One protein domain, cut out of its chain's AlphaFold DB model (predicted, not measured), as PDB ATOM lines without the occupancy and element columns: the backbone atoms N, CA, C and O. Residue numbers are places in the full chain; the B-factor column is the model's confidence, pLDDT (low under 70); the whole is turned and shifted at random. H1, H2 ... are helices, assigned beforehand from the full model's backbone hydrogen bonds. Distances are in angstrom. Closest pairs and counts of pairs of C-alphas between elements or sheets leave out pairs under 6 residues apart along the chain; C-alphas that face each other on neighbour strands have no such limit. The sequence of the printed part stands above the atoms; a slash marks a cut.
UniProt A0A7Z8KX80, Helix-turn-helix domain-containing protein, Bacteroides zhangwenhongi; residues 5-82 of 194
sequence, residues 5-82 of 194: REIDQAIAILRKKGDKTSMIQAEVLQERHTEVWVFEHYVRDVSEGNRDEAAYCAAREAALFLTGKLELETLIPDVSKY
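Overview. This is residues 5 to 82 of the 194 residues of the protein "Helix-turn-helix domain-containing protein" of Bacteroides zhangwenhongi (UniProt A0A7Z8KX80). The longest helix, H4, is in the middle of two helical hairpins that pack together: H3 folds back beside H4 in one, H1 and H2 make the other, and H2 crosses H4 at a slant. The short H5 packs on H4 near residues 61 to 65, H6 is near H1, and at the far end residues 44 to 49 stick out. The 78 printed residues hold six named helices, H1 to H6 in chain order, and no named strand; the class is all helix. The whole is compact, with a radius of gyration of the C-alphas of 12.1 A, yet elongated, spanning 37 by 23 by 18 A.

Along the chain. H4, residues 53 to 67, is 21.1 A long and begins at C-alpha 53 (27.927, 86.317, -31.761). H1, residues 5 to 17, measures 18.6 A from C-alpha 5 (48.519, 98.045, -15.234). H2, residues 20 to 31, measures 16.8 A, and H3, residues 35 to 44, 12.5 A. H5, residues 72 to 75, and H6, residues 79 to 82, measure 5.1 A and 5.7 A; C-alpha 82 is at (48.777, 102.722, -30.329).

Arrangement. H4 is the hub, touching H2, H3 and H5. The closest C-alphas of H4 and H2, Ala 62 and Gln 25, are 5.2 A apart; these helices run the same way at 35.3 degrees, only just a steep tilt. H3 and H4 form a hairpin and touch, with C-alphas 35 and 63 closest at 5.3 A, opposite ways at a shallow 14 degrees. H4 touches H5 with residues 61 to 65 alone; C-alphas 61 and 75 are closest, 6.4 A. H1 and H2 form a hairpin and touch, C-alphas 11 and 26 closest at 4.8 A, opposite ways at a shallow 28 degrees. H6 is close to H1 but not clearly touching: C-alphas 82 and 13, the closest, are 6.7 A apart. H2 and H3 are only just apart, 8.2 A at the closest. In H1 to H4 every O i to N i+4 pair is within hydrogen-bond range; H5 and H6 are too short for one.

Size, cuts and confidence. The C-alphas farthest apart, Arg 5 and Gly 49, are 37.9 A apart. The printed part has no cut; no link is long. Its mean pLDDT is 91.8, and no printed residue is under 70.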
ATOM      1  N   ARG A   5      47.914  97.157 -14.230       86.12
ATOM      2  CA  ARG A   5      48.519  98.045 -15.234       86.12
ATOM      3  C   ARG A   5      48.312  97.567 -16.680       86.12
ATOM      4  O   ARG A   5      48.119  98.396 -17.558       86.12
ATOM      5  N   GLU A   6      48.366  96.257 -16.925       87.88
ATOM      6  CA  GLU A   6      48.142  95.680 -18.261       87.88
ATOM      7  C   GLU A   6      46.663  95.768 -18.658       87.88
ATOM      8  O   GLU A   6      46.347  96.070 -19.806       87.88
ATOM      9  N   ILE A   7      45.762  95.570 -17.692       91.38
ATOM     10  CA  ILE A   7      44.315  95.727 -17.881       91.38
ATOM     11  C   ILE A   7      43.981  97.186 -18.204       91.38
ATOM     12  O   ILE A   7      43.303  97.456 -19.193       91.38
ATOM     13  N   ASP A   8      44.516  98.130 -17.430       90.38
ATOM     14  CA  ASP A   8      44.306  99.562 -17.643       90.38
ATOM     15  C   ASP A   8      44.834  99.999 -19.020       90.38
ATOM     16  O   ASP A   8      44.192 100.787 -19.719       90.38
ATOM     17  N   GLN A   9      45.987  99.461 -19.443       89.44
ATOM     18  CA  GLN A   9      46.556  99.728 -20.764       89.44
ATOM     19  C   GLN A   9      45.641  99.217 -21.883       89.44
ATOM     20  O   GLN A   9      45.370  99.961 -22.826       89.44
ATOM     21  N   ALA A  10      45.142  97.984 -21.771       91.50
ATOM     22  CA  ALA A  10      44.207  97.415 -22.736       91.50
ATOM     23  C   ALA A  10      42.919  98.252 -22.828       91.50
ATOM     24  O   ALA A  10      42.535  98.648 -23.926       91.50
ATOM     25  N   ILE A  11      42.312  98.626 -21.693       93.12
ATOM     26  CA  ILE A  11      41.114  99.489 -21.648       93.12
ATOM     27  C   ILE A  11      41.365 100.816 -22.371       93.12
ATOM     28  O   ILE A  11      40.529 101.270 -23.154       93.12
ATOM     29  N   ALA A  12      42.513 101.451 -22.126       90.94
ATOM     30  CA  ALA A  12      42.839 102.733 -22.738       90.94
ATOM     31  C   ALA A  12      42.991 102.627 -24.267       90.94
ATOM     32  O   ALA A  12      42.524 103.507 -24.992       90.94
ATOM     33  N   ILE A  13      43.600 101.544 -24.763       91.75
ATOM     34  CA  ILE A  13      43.732 101.286 -26.204       91.75
ATOM     35  C   ILE A  13      42.360 101.018 -26.830       91.75
ATOM     36  O   ILE A  13      42.012 101.644 -27.828       91.75
ATOM     37  N   LEU A  14      41.557 100.147 -26.221       93.31
ATOM     38  CA  LEU A  14      40.232  99.771 -26.716       93.31
ATOM     39  C   LEU A  14      39.283 100.974 -26.806       93.31
ATOM     40  O   LEU A  14      38.639 101.189 -27.832       93.31
ATOM     41  N   ARG A  15      39.269 101.839 -25.784       92.06
ATOM     42  CA  ARG A  15      38.493 103.091 -25.816       92.06
ATOM     43  C   ARG A  15      38.962 104.058 -26.900       92.06
ATOM     44  O   ARG A  15      38.152 104.802 -27.440       92.06
ATOM     45  N   LYS A  16      40.259 104.059 -27.222       90.25
ATOM     46  CA  LYS A  16      40.810 104.872 -28.314       90.25
ATOM     47  C   LYS A  16      40.405 104.336 -29.690       90.25
ATOM     48  O   LYS A  16      40.249 105.141 -30.602       90.25
ATOM     49  N   LYS A  17      40.229 103.017 -29.842       90.88
ATOM     50  CA  LYS A  17      39.688 102.407 -31.070       90.88
ATOM     51  C   LYS A  17      38.219 102.775 -31.275       90.88
ATOM     52  O   LYS A  17      37.840 103.169 -32.372       90.88
ATOM     53  N   GLY A  18      37.417 102.688 -30.214       88.12
ATOM     54  CA  GLY A  18      36.036 103.180 -30.185       88.12
ATOM     55  C   GLY A  18      35.030 102.400 -31.039       88.12
ATOM     56  O   GLY A  18      33.861 102.777 -31.082       88.12
ATOM     57  N   ASP A  19      35.441 101.324 -31.714       93.06
ATOM     58  CA  ASP A  19      34.518 100.417 -32.393       93.06
ATOM     59  C   ASP A  19      33.670  99.627 -31.383       93.06
ATOM     60  O   ASP A  19      34.042  99.463 -30.218       93.06
ATOM     61  N   LYS A  20      32.512  99.127 -31.835       92.50
ATOM     62  CA  LYS A  20      31.536  98.431 -30.981       92.50
ATOM     63  C   LYS A  20      32.178  97.279 -30.193       92.50
ATOM     64  O   LYS A  20      31.955  97.171 -28.991       92.50
ATOM     65  N   THR A  21      32.996  96.454 -30.847       93.62
ATOM     66  CA  THR A  21      33.692  95.323 -30.217       93.62
ATOM     67  C   THR A  21      34.726  95.770 -29.187       93.62
ATOM     68  O   THR A  21      34.739  95.241 -28.076       93.62
ATOM     69  N   SER A  22      35.525  96.797 -29.495       94.06
ATOM     70  CA  SER A  22      36.498  97.344 -28.549       94.06
ATOM     71  C   SER A  22      35.828  97.963 -27.321       94.06
ATOM     72  O   SER A  22      36.329  97.816 -26.209       94.06
ATOM     73  N   MET A  23      34.679  98.622 -27.487       95.75
ATOM     74  CA  MET A  23      33.929  99.181 -26.357       95.75
ATOM     75  C   MET A  23      33.379  98.087 -25.434       95.75
ATOM     76  O   MET A  23      33.516  98.212 -24.218       95.75
ATOM     77  N   ILE A  24      32.861  96.989 -25.996       95.50
ATOM     78  CA  ILE A  24      32.420  95.809 -25.232       95.50
ATOM     79  C   ILE A  24      33.593  95.182 -24.466       95.50
ATOM     80  O   ILE A  24      33.491  94.904 -23.272       95.50
ATOM     81  N   GLN A  25      34.736  94.992 -25.133       96.06
ATOM     82  CA  GLN A  25      35.946  94.484 -24.484       96.06
ATOM     83  C   GLN A  25      36.383  95.405 -23.335       96.06
ATOM     84  O   GLN A  25      36.693  94.925 -22.247       96.06
ATOM     85  N   ALA A  26      36.370  96.727 -23.541       95.31
ATOM     86  CA  ALA A  26      36.753  97.698 -22.520       95.31
ATOM     87  C   ALA A  26      35.833  97.654 -21.288       95.31
ATOM     88  O   ALA A  26      36.329  97.761 -20.167       95.31
ATOM     89  N   GLU A  27      34.527  97.479 -21.486       95.62
ATOM     90  CA  GLU A  27      33.537  97.335 -20.412       95.62
ATOM     91  C   GLU A  27      33.785  96.068 -19.587       95.62
ATOM     92  O   GLU A  27      33.942  96.145 -18.367       95.62
ATOM     93  N   VAL A  28      33.950  94.916 -20.250       96.19
ATOM     94  CA  VAL A  28      34.271  93.640 -19.586       96.19
ATOM     95  C   VAL A  28      35.552  93.744 -18.759       96.19
ATOM     96  O   VAL A  28      35.591  93.283 -17.616       96.19
ATOM     97  N   LEU A  29      36.597  94.380 -19.300       95.31
ATOM     98  CA  LEU A  29      37.853  94.591 -18.580       95.31
ATOM     99  C   LEU A  29      37.699  95.538 -17.380       95.31
ATOM    100  O   LEU A  29      38.309  95.303 -16.335       95.31
ATOM    101  N   GLN A  30      36.901  96.599 -17.522       93.88
ATOM    102  CA  GLN A  30      36.678  97.605 -16.483       93.88
ATOM    103  C   GLN A  30      35.892  97.039 -15.296       93.88
ATOM    104  O   GLN A  30      36.261  97.281 -14.146       93.88
ATOM    105  N   GLU A  31      34.834  96.281 -15.573       94.31
ATOM    106  CA  GLU A  31      33.971  95.676 -14.552       94.31
ATOM    107  C   GLU A  31      34.491  94.320 -14.057       94.31
ATOM    108  O   GLU A  31      34.024  93.799 -13.046       94.31
ATOM    109  N   ARG A  32      35.536  93.792 -14.709       93.31
ATOM    110  CA  ARG A  32      36.189  92.512 -14.399       93.31
ATOM    111  C   ARG A  32      35.244  91.317 -14.522       93.31
ATOM    112  O   ARG A  32      35.315  90.383 -13.719       93.31
ATOM    113  N   HIS A  33      34.393  91.333 -15.541       95.69
ATOM    114  CA  HIS A  33      33.450  90.247 -15.795       95.69
ATOM    115  C   HIS A  33      34.164  88.945 -16.157       95.69
ATOM    116  O   HIS A  33      35.165  88.926 -16.875       95.69
ATOM    117  N   THR A  34      33.647  87.835 -15.636       94.69
ATOM    118  CA  THR A  34      34.198  86.497 -15.874       94.69
ATOM    119  C   THR A  34      33.615  85.869 -17.139       94.69
ATOM    120  O   THR A  34      32.582  86.303 -17.642       94.69
ATOM    121  N   GLU A  35      34.238  84.793 -17.633       95.00
ATOM    122  CA  GLU A  35      33.714  84.029 -18.779       95.00
ATOM    123  C   GLU A  35      32.280  83.528 -18.526       95.00
ATOM    124  O   GLU A  35      31.458  83.520 -19.441       95.00
ATOM    125  N   VAL A  36      31.970  83.160 -17.273       95.25
ATOM    126  CA  VAL A  36      30.624  82.749 -16.850       95.25
ATOM    127  C   VAL A  36      29.653  83.910 -17.016       95.25
ATOM    128  O   VAL A  36      28.661  83.759 -17.717       95.25
ATOM    129  N   TRP A  37      29.973  85.081 -16.461       96.31
ATOM    130  CA  TRP A  37      29.127  86.268 -16.595       96.31
ATOM    131  C   TRP A  37      28.872  86.625 -18.065       96.31
ATOM    132  O   TRP A  37      27.741  86.901 -18.451       96.31
ATOM    133  N   VAL A  38      29.906  86.554 -18.909       95.69
ATOM    134  CA  VAL A  38      29.781  86.844 -20.345       95.69
ATOM    135  C   VAL A  38      28.833  85.861 -21.039       95.69
ATOM    136  O   VAL A  38      27.990  86.280 -21.830       95.69
ATOM    137  N   PHE A  39      28.941  84.561 -20.753       95.12
ATOM    138  CA  PHE A  39      28.024  83.563 -21.314       95.12
ATOM    139  C   PHE A  39      26.580  83.804 -20.871       95.12
ATOM    140  O   PHE A  39      25.654  83.736 -21.679       95.12
ATOM    141  N   GLU A  40      26.393  84.120 -19.595       95.06
ATOM    142  CA  GLU A  40      25.082  84.433 -19.048       95.06
ATOM    143  C   GLU A  40      24.461  85.649 -19.748       95.06
ATOM    144  O   GLU A  40      23.372  85.544 -20.312       95.06
ATOM    145  N   HIS A  41      25.207  86.751 -19.819       93.81
ATOM    146  CA  HIS A  41      24.724  88.029 -20.328       93.81
ATOM    147  C   HIS A  41      24.468  88.047 -21.841       93.81
ATOM    148  O   HIS A  41      23.523  88.688 -22.288       93.81
ATOM    149  N   TYR A  42      25.291  87.361 -22.640       93.06
ATOM    150  CA  TYR A  42      25.204  87.428 -24.106       93.06
ATOM    151  C   TYR A  42      24.517  86.216 -24.755       93.06
ATOM    152  O   TYR A  42      24.102  86.306 -25.911       93.06
ATOM    153  N   VAL A  43      24.389  85.081 -24.051       91.75
ATOM    154  CA  VAL A  43      23.833  83.837 -24.620       91.75
ATOM    155  C   VAL A  43      22.626  83.334 -23.836       91.75
ATOM    156  O   VAL A  43      21.581  83.080 -24.442       91.75
ATOM    157  N   ARG A  44      22.753  83.167 -22.512       92.75
ATOM    158  CA  ARG A  44      21.686  82.582 -21.681       92.75
ATOM    159  C   ARG A  44      20.488  83.519 -21.550       92.75
ATOM    160  O   ARG A  44      19.359  83.082 -21.750       92.75
ATOM    161  N   ASP A  45      20.749  84.785 -21.248       92.62
ATOM    162  CA  ASP A  45      19.721  85.763 -20.881       92.62
ATOM    163  C   ASP A  45      19.188  86.539 -22.109       92.62
ATOM    164  O   ASP A  45      18.347  87.429 -21.986       92.62
ATOM    165  N   VAL A  46      19.638  86.169 -23.318       89.19
ATOM    166  CA  VAL A  46      19.253  86.776 -24.600       89.19
ATOM    167  C   VAL A  46      18.514  85.757 -25.468       89.19
ATOM    168  O   VAL A  46      18.984  84.639 -25.697       89.19
ATOM    169  N   SER A  47      17.357  86.159 -26.001       87.56
ATOM    170  CA  SER A  47      16.578  85.365 -26.961       87.56
ATOM    171  C   SER A  47      17.382  85.069 -28.231       87.56
ATOM    172  O   SER A  47      18.071  85.957 -28.728       87.56
ATOM    173  N   GLU A  48      17.219  83.884 -28.820       80.25
ATOM    174  CA  GLU A  48      18.065  83.397 -29.926       80.25
ATOM    175  C   GLU A  48      18.195  84.367 -31.112       80.25
ATOM    176  O   GLU A  48      19.299  84.572 -31.605       80.25
ATOM    177  N   GLY A  49      17.106  85.031 -31.515       83.94
ATOM    178  CA  GLY A  49      17.111  85.987 -32.632       83.94
ATOM    179  C   GLY A  49      17.862  87.302 -32.379       83.94
ATOM    180  O   GLY A  49      18.106  88.044 -33.321       83.94
ATOM    181  N   ASN A  50      18.240  87.585 -31.129       87.62
ATOM    182  CA  ASN A  50      18.947  88.805 -30.726       87.62
ATOM    183  C   ASN A  50      20.397  88.535 -30.292       87.62
ATOM    184  O   ASN A  50      21.070  89.446 -29.808       87.62
ATOM    185  N   ARG A  51      20.880  87.293 -30.421       89.56
ATOM    186  CA  ARG A  51      22.248  86.937 -30.034       89.56
ATOM    187  C   ARG A  51      23.240  87.524 -31.029       89.56
ATOM    188  O   ARG A  51      23.252  87.166 -32.202       89.56
ATOM    189  N   ASP A  52      24.095  88.407 -30.533       93.00
ATOM    190  CA  ASP A  52      25.208  88.974 -31.286       93.00
ATOM    191  C   ASP A  52      26.469  88.150 -30.998       93.00
ATOM    192  O   ASP A  52      27.137  88.321 -29.975       93.00
ATOM    193  N   GLU A  53      26.772  87.211 -31.896       92.81
ATOM    194  CA  GLU A  53      27.927  86.317 -31.761       92.81
ATOM    195  C   GLU A  53      29.253  87.091 -31.731       92.81
ATOM    196  O   GLU A  53      30.156  86.744 -30.969       92.81
ATOM    197  N   ALA A  54      29.360  88.186 -32.491       92.88
ATOM    198  CA  ALA A  54      30.555  89.023 -32.496       92.88
ATOM    199  C   ALA A  54      30.747  89.732 -31.147       92.88
ATOM    200  O   ALA A  54      31.864  89.780 -30.627       92.88
ATOM    201  N   ALA A  55      29.661  90.231 -30.548       93.38
ATOM    202  CA  ALA A  55      29.686  90.816 -29.208       93.38
ATOM    203  C   ALA A  55      30.078  89.788 -28.135       93.38
ATOM    204  O   ALA A  55      30.932  90.077 -27.295       93.38
ATOM    205  N   TYR A  56      29.516  88.576 -28.199       95.50
ATOM    206  CA  TYR A  56      29.869  87.485 -27.288       95.50
ATOM    207  C   TYR A  56      31.349  87.099 -27.400       95.50
ATOM    208  O   TYR A  56      32.036  87.002 -26.382       95.50
ATOM    209  N   CYS A  57      31.861  86.911 -28.621       94.50
ATOM    210  CA  CYS A  57      33.263  86.563 -28.847       94.50
ATOM    211  C   CYS A  57      34.203  87.641 -28.299       94.50
ATOM    212  O   CYS A  57      35.123  87.317 -27.548       94.50
ATOM    213  N   ALA A  58      33.918  88.916 -28.583       95.50
ATOM    214  CA  ALA A  58      34.699  90.039 -28.077       95.50
ATOM    215  C   ALA A  58      34.699  90.084 -26.536       95.50
ATOM    216  O   ALA A  58      35.758  90.163 -25.909       95.50
ATOM    217  N   ALA A  59      33.526  89.959 -25.909       96.19
ATOM    218  CA  ALA A  59      33.397  89.925 -24.456       96.19
ATOM    219  C   ALA A  59      34.145  88.730 -23.834       96.19
ATOM    220  O   ALA A  59      34.821  88.870 -22.811       96.19
ATOM    221  N   ARG A  60      34.082  87.552 -24.467       96.25
ATOM    222  CA  ARG A  60      34.755  86.338 -23.988       96.25
ATOM    223  C   ARG A  60      36.271  86.480 -24.058       96.25
ATOM    224  O   ARG A  60      36.959  86.103 -23.113       96.25
ATOM    225  N   GLU A  61      36.798  87.038 -25.142       95.69
ATOM    226  CA  GLU A  61      38.230  87.320 -25.286       95.69
ATOM    227  C   GLU A  61      38.736  88.265 -24.193       95.69
ATOM    228  O   GLU A  61      39.770  87.997 -23.578       95.69
ATOM    229  N   ALA A  62      37.980  89.318 -23.867       95.88
ATOM    230  CA  ALA A  62      38.311  90.203 -22.752       95.88
ATOM    231  C   ALA A  62      38.331  89.457 -21.402       95.88
ATOM    232  O   ALA A  62      39.261  89.631 -20.610       95.88
ATOM    233  N   ALA A  63      37.372  88.559 -21.151       95.81
ATOM    234  CA  ALA A  63      37.366  87.730 -19.944       95.81
ATOM    235  C   ALA A  63      38.558  86.745 -19.884       95.81
ATOM    236  O   ALA A  63      39.184  86.561 -18.832       95.81
ATOM    237  N   LEU A  64      38.940  86.148 -21.018       94.81
ATOM    238  CA  LEU A  64      40.132  85.299 -21.125       94.81
ATOM    239  C   LEU A  64      41.421  86.095 -20.875       94.81
ATOM    240  O   LEU A  64      42.322  85.623 -20.176       94.81
ATOM    241  N   PHE A  65      41.489  87.331 -21.367       94.88
ATOM    242  CA  PHE A  65      42.600  88.237 -21.093       94.88
ATOM    243  C   PHE A  65      42.725  88.555 -19.593       94.88
ATOM    244  O   PHE A  65      43.833  88.504 -19.055       94.88
ATOM    245  N   LEU A  66      41.616  88.796 -18.878       93.50
ATOM    246  CA  LEU A  66      41.621  89.033 -17.420       93.50
ATOM    247  C   LEU A  66      42.211  87.860 -16.628       93.50
ATOM    248  O   LEU A  66      42.979  88.051 -15.671       93.50
ATOM    249  N   THR A  67      41.860  86.633 -17.020       92.56
ATOM    250  CA  THR A  67      42.362  85.421 -16.358       92.56
ATOM    251  C   THR A  67      43.836  85.150 -16.676       92.56
ATOM    252  O   THR A  67      44.523  84.538 -15.853       92.56
ATOM    253  N   GLY A  68      44.349  85.719 -17.773       90.25
ATOM    254  CA  GLY A  68      45.709  85.524 -18.278       90.25
ATOM    255  C   GLY A  68      45.821  84.367 -19.273       90.25
ATOM    256  O   GLY A  68      46.914  83.857 -19.475       90.25
ATOM    257  N   LYS A  69      44.697  83.927 -19.853       91.19
ATOM    258  CA  LYS A  69      44.638  82.848 -20.853       91.19
ATOM    259  C   LYS A  69      44.763  83.345 -22.299       91.19
ATOM    260  O   LYS A  69      44.846  82.531 -23.211       91.19
ATOM    261  N   LEU A  70      44.725  84.659 -22.514       92.69
ATOM    262  CA  LEU A  70      44.807  85.304 -23.825       92.69
ATOM    263  C   LEU A  70      45.839  86.425 -23.760       92.69
ATOM    264  O   LEU A  70      45.799  87.184 -22.800       92.69
ATOM    265  N   GLU A  71      46.723  86.566 -24.745       90.94
ATOM    266  CA  GLU A  71      47.718  87.648 -24.788       90.94
ATOM    267  C   GLU A  71      47.144  88.982 -25.291       90.94
ATOM    268  O   GLU A  71      46.064  89.026 -25.888       90.94
ATOM    269  N   LEU A  72      47.851  90.089 -25.029       88.75
ATOM    270  CA  LEU A  72      47.397  91.431 -25.421       88.75
ATOM    271  C   LEU A  72      47.333  91.585 -26.942       88.75
ATOM    272  O   LEU A  72      46.398  92.188 -27.457       88.75
ATOM    273  N   GLU A  73      48.303  91.014 -27.649       89.19
ATOM    274  CA  GLU A  73      48.396  91.016 -29.108       89.19
ATOM    275  C   GLU A  73      47.261  90.209 -29.742       89.19
ATOM    276  O   GLU A  73      46.833  90.517 -30.849       89.19
ATOM    277  N   THR A  74      46.740  89.198 -29.042       89.94
ATOM    278  CA  THR A  74      45.582  88.433 -29.512       89.94
ATOM    279  C   THR A  74      44.285  89.200 -29.274       89.94
ATOM    280  O   THR A  74      43.432  89.226 -30.154       89.94
ATOM    281  N   LEU A  75      44.145  89.860 -28.117       91.94
ATOM    282  CA  LEU A  75      42.981  90.704 -27.820       91.94
ATOM    283  C   LEU A  75      42.925  91.939 -28.737       91.94
ATOM    284  O   LEU A  75      41.852  92.370 -29.151       91.94
ATOM    285  N   ILE A  76      44.086  92.528 -29.040       90.62
ATOM    286  CA  ILE A  76      44.231  93.744 -29.845       90.62
ATOM    287  C   ILE A  76      45.315  93.507 -30.914       90.62
ATOM    288  O   ILE A  76      46.475  93.879 -30.710       90.62
ATOM    289  N   PRO A  77      44.955  92.945 -32.085       87.69
ATOM    290  CA  PRO A  77      45.915  92.595 -33.141       87.69
ATOM    291  C   PRO A  77      46.783  93.756 -33.640       87.69
ATOM    292  O   PRO A  77      47.913  93.564 -34.081       87.69
ATOM    293  N   ASP A  78      46.273  94.985 -33.568       86.25
ATOM    294  CA  ASP A  78      46.943  96.202 -34.016       86.25
ATOM    295  C   ASP A  78      47.532  97.041 -32.868       86.25
ATOM    296  O   ASP A  78      47.777  98.238 -33.039       86.25
ATOM    297  N   VAL A  79      47.801  96.423 -31.707       82.50
ATOM    298  CA  VAL A  79      48.323  97.079 -30.491       82.50
ATOM    299  C   VAL A  79      49.556  97.956 -30.745       82.50
ATOM    300  O   VAL A  79      49.675  99.043 -30.175       82.50
ATOM    301  N   SER A  80      50.437  97.545 -31.662       79.25
ATOM    302  CA  SER A  80      51.661  98.268 -32.027       79.25
ATOM    303  C   SER A  80      51.403  99.674 -32.582       79.25
ATOM    304  O   SER A  80      52.238 100.561 -32.404       79.25
ATOM    305  N   LYS A  81      50.229  99.928 -33.180       82.06
ATOM    306  CA  LYS A  81      49.844 101.249 -33.711       82.06
ATOM    307  C   LYS A  81      49.545 102.278 -32.620       82.06
ATOM    308  O   LYS A  81      49.569 103.478 -32.888       82.06
ATOM    309  N   TYR A  82      49.246 101.836 -31.399       74.00
ATOM    310  CA  TYR A  82      48.777 102.722 -30.329       74.00
ATOM    311  C   TYR A  82      49.895 103.207 -29.403       74.00
ATOM    312  O   TYR A  82      49.642 104.091 -28.580       74.00
TER     313      TYR A  82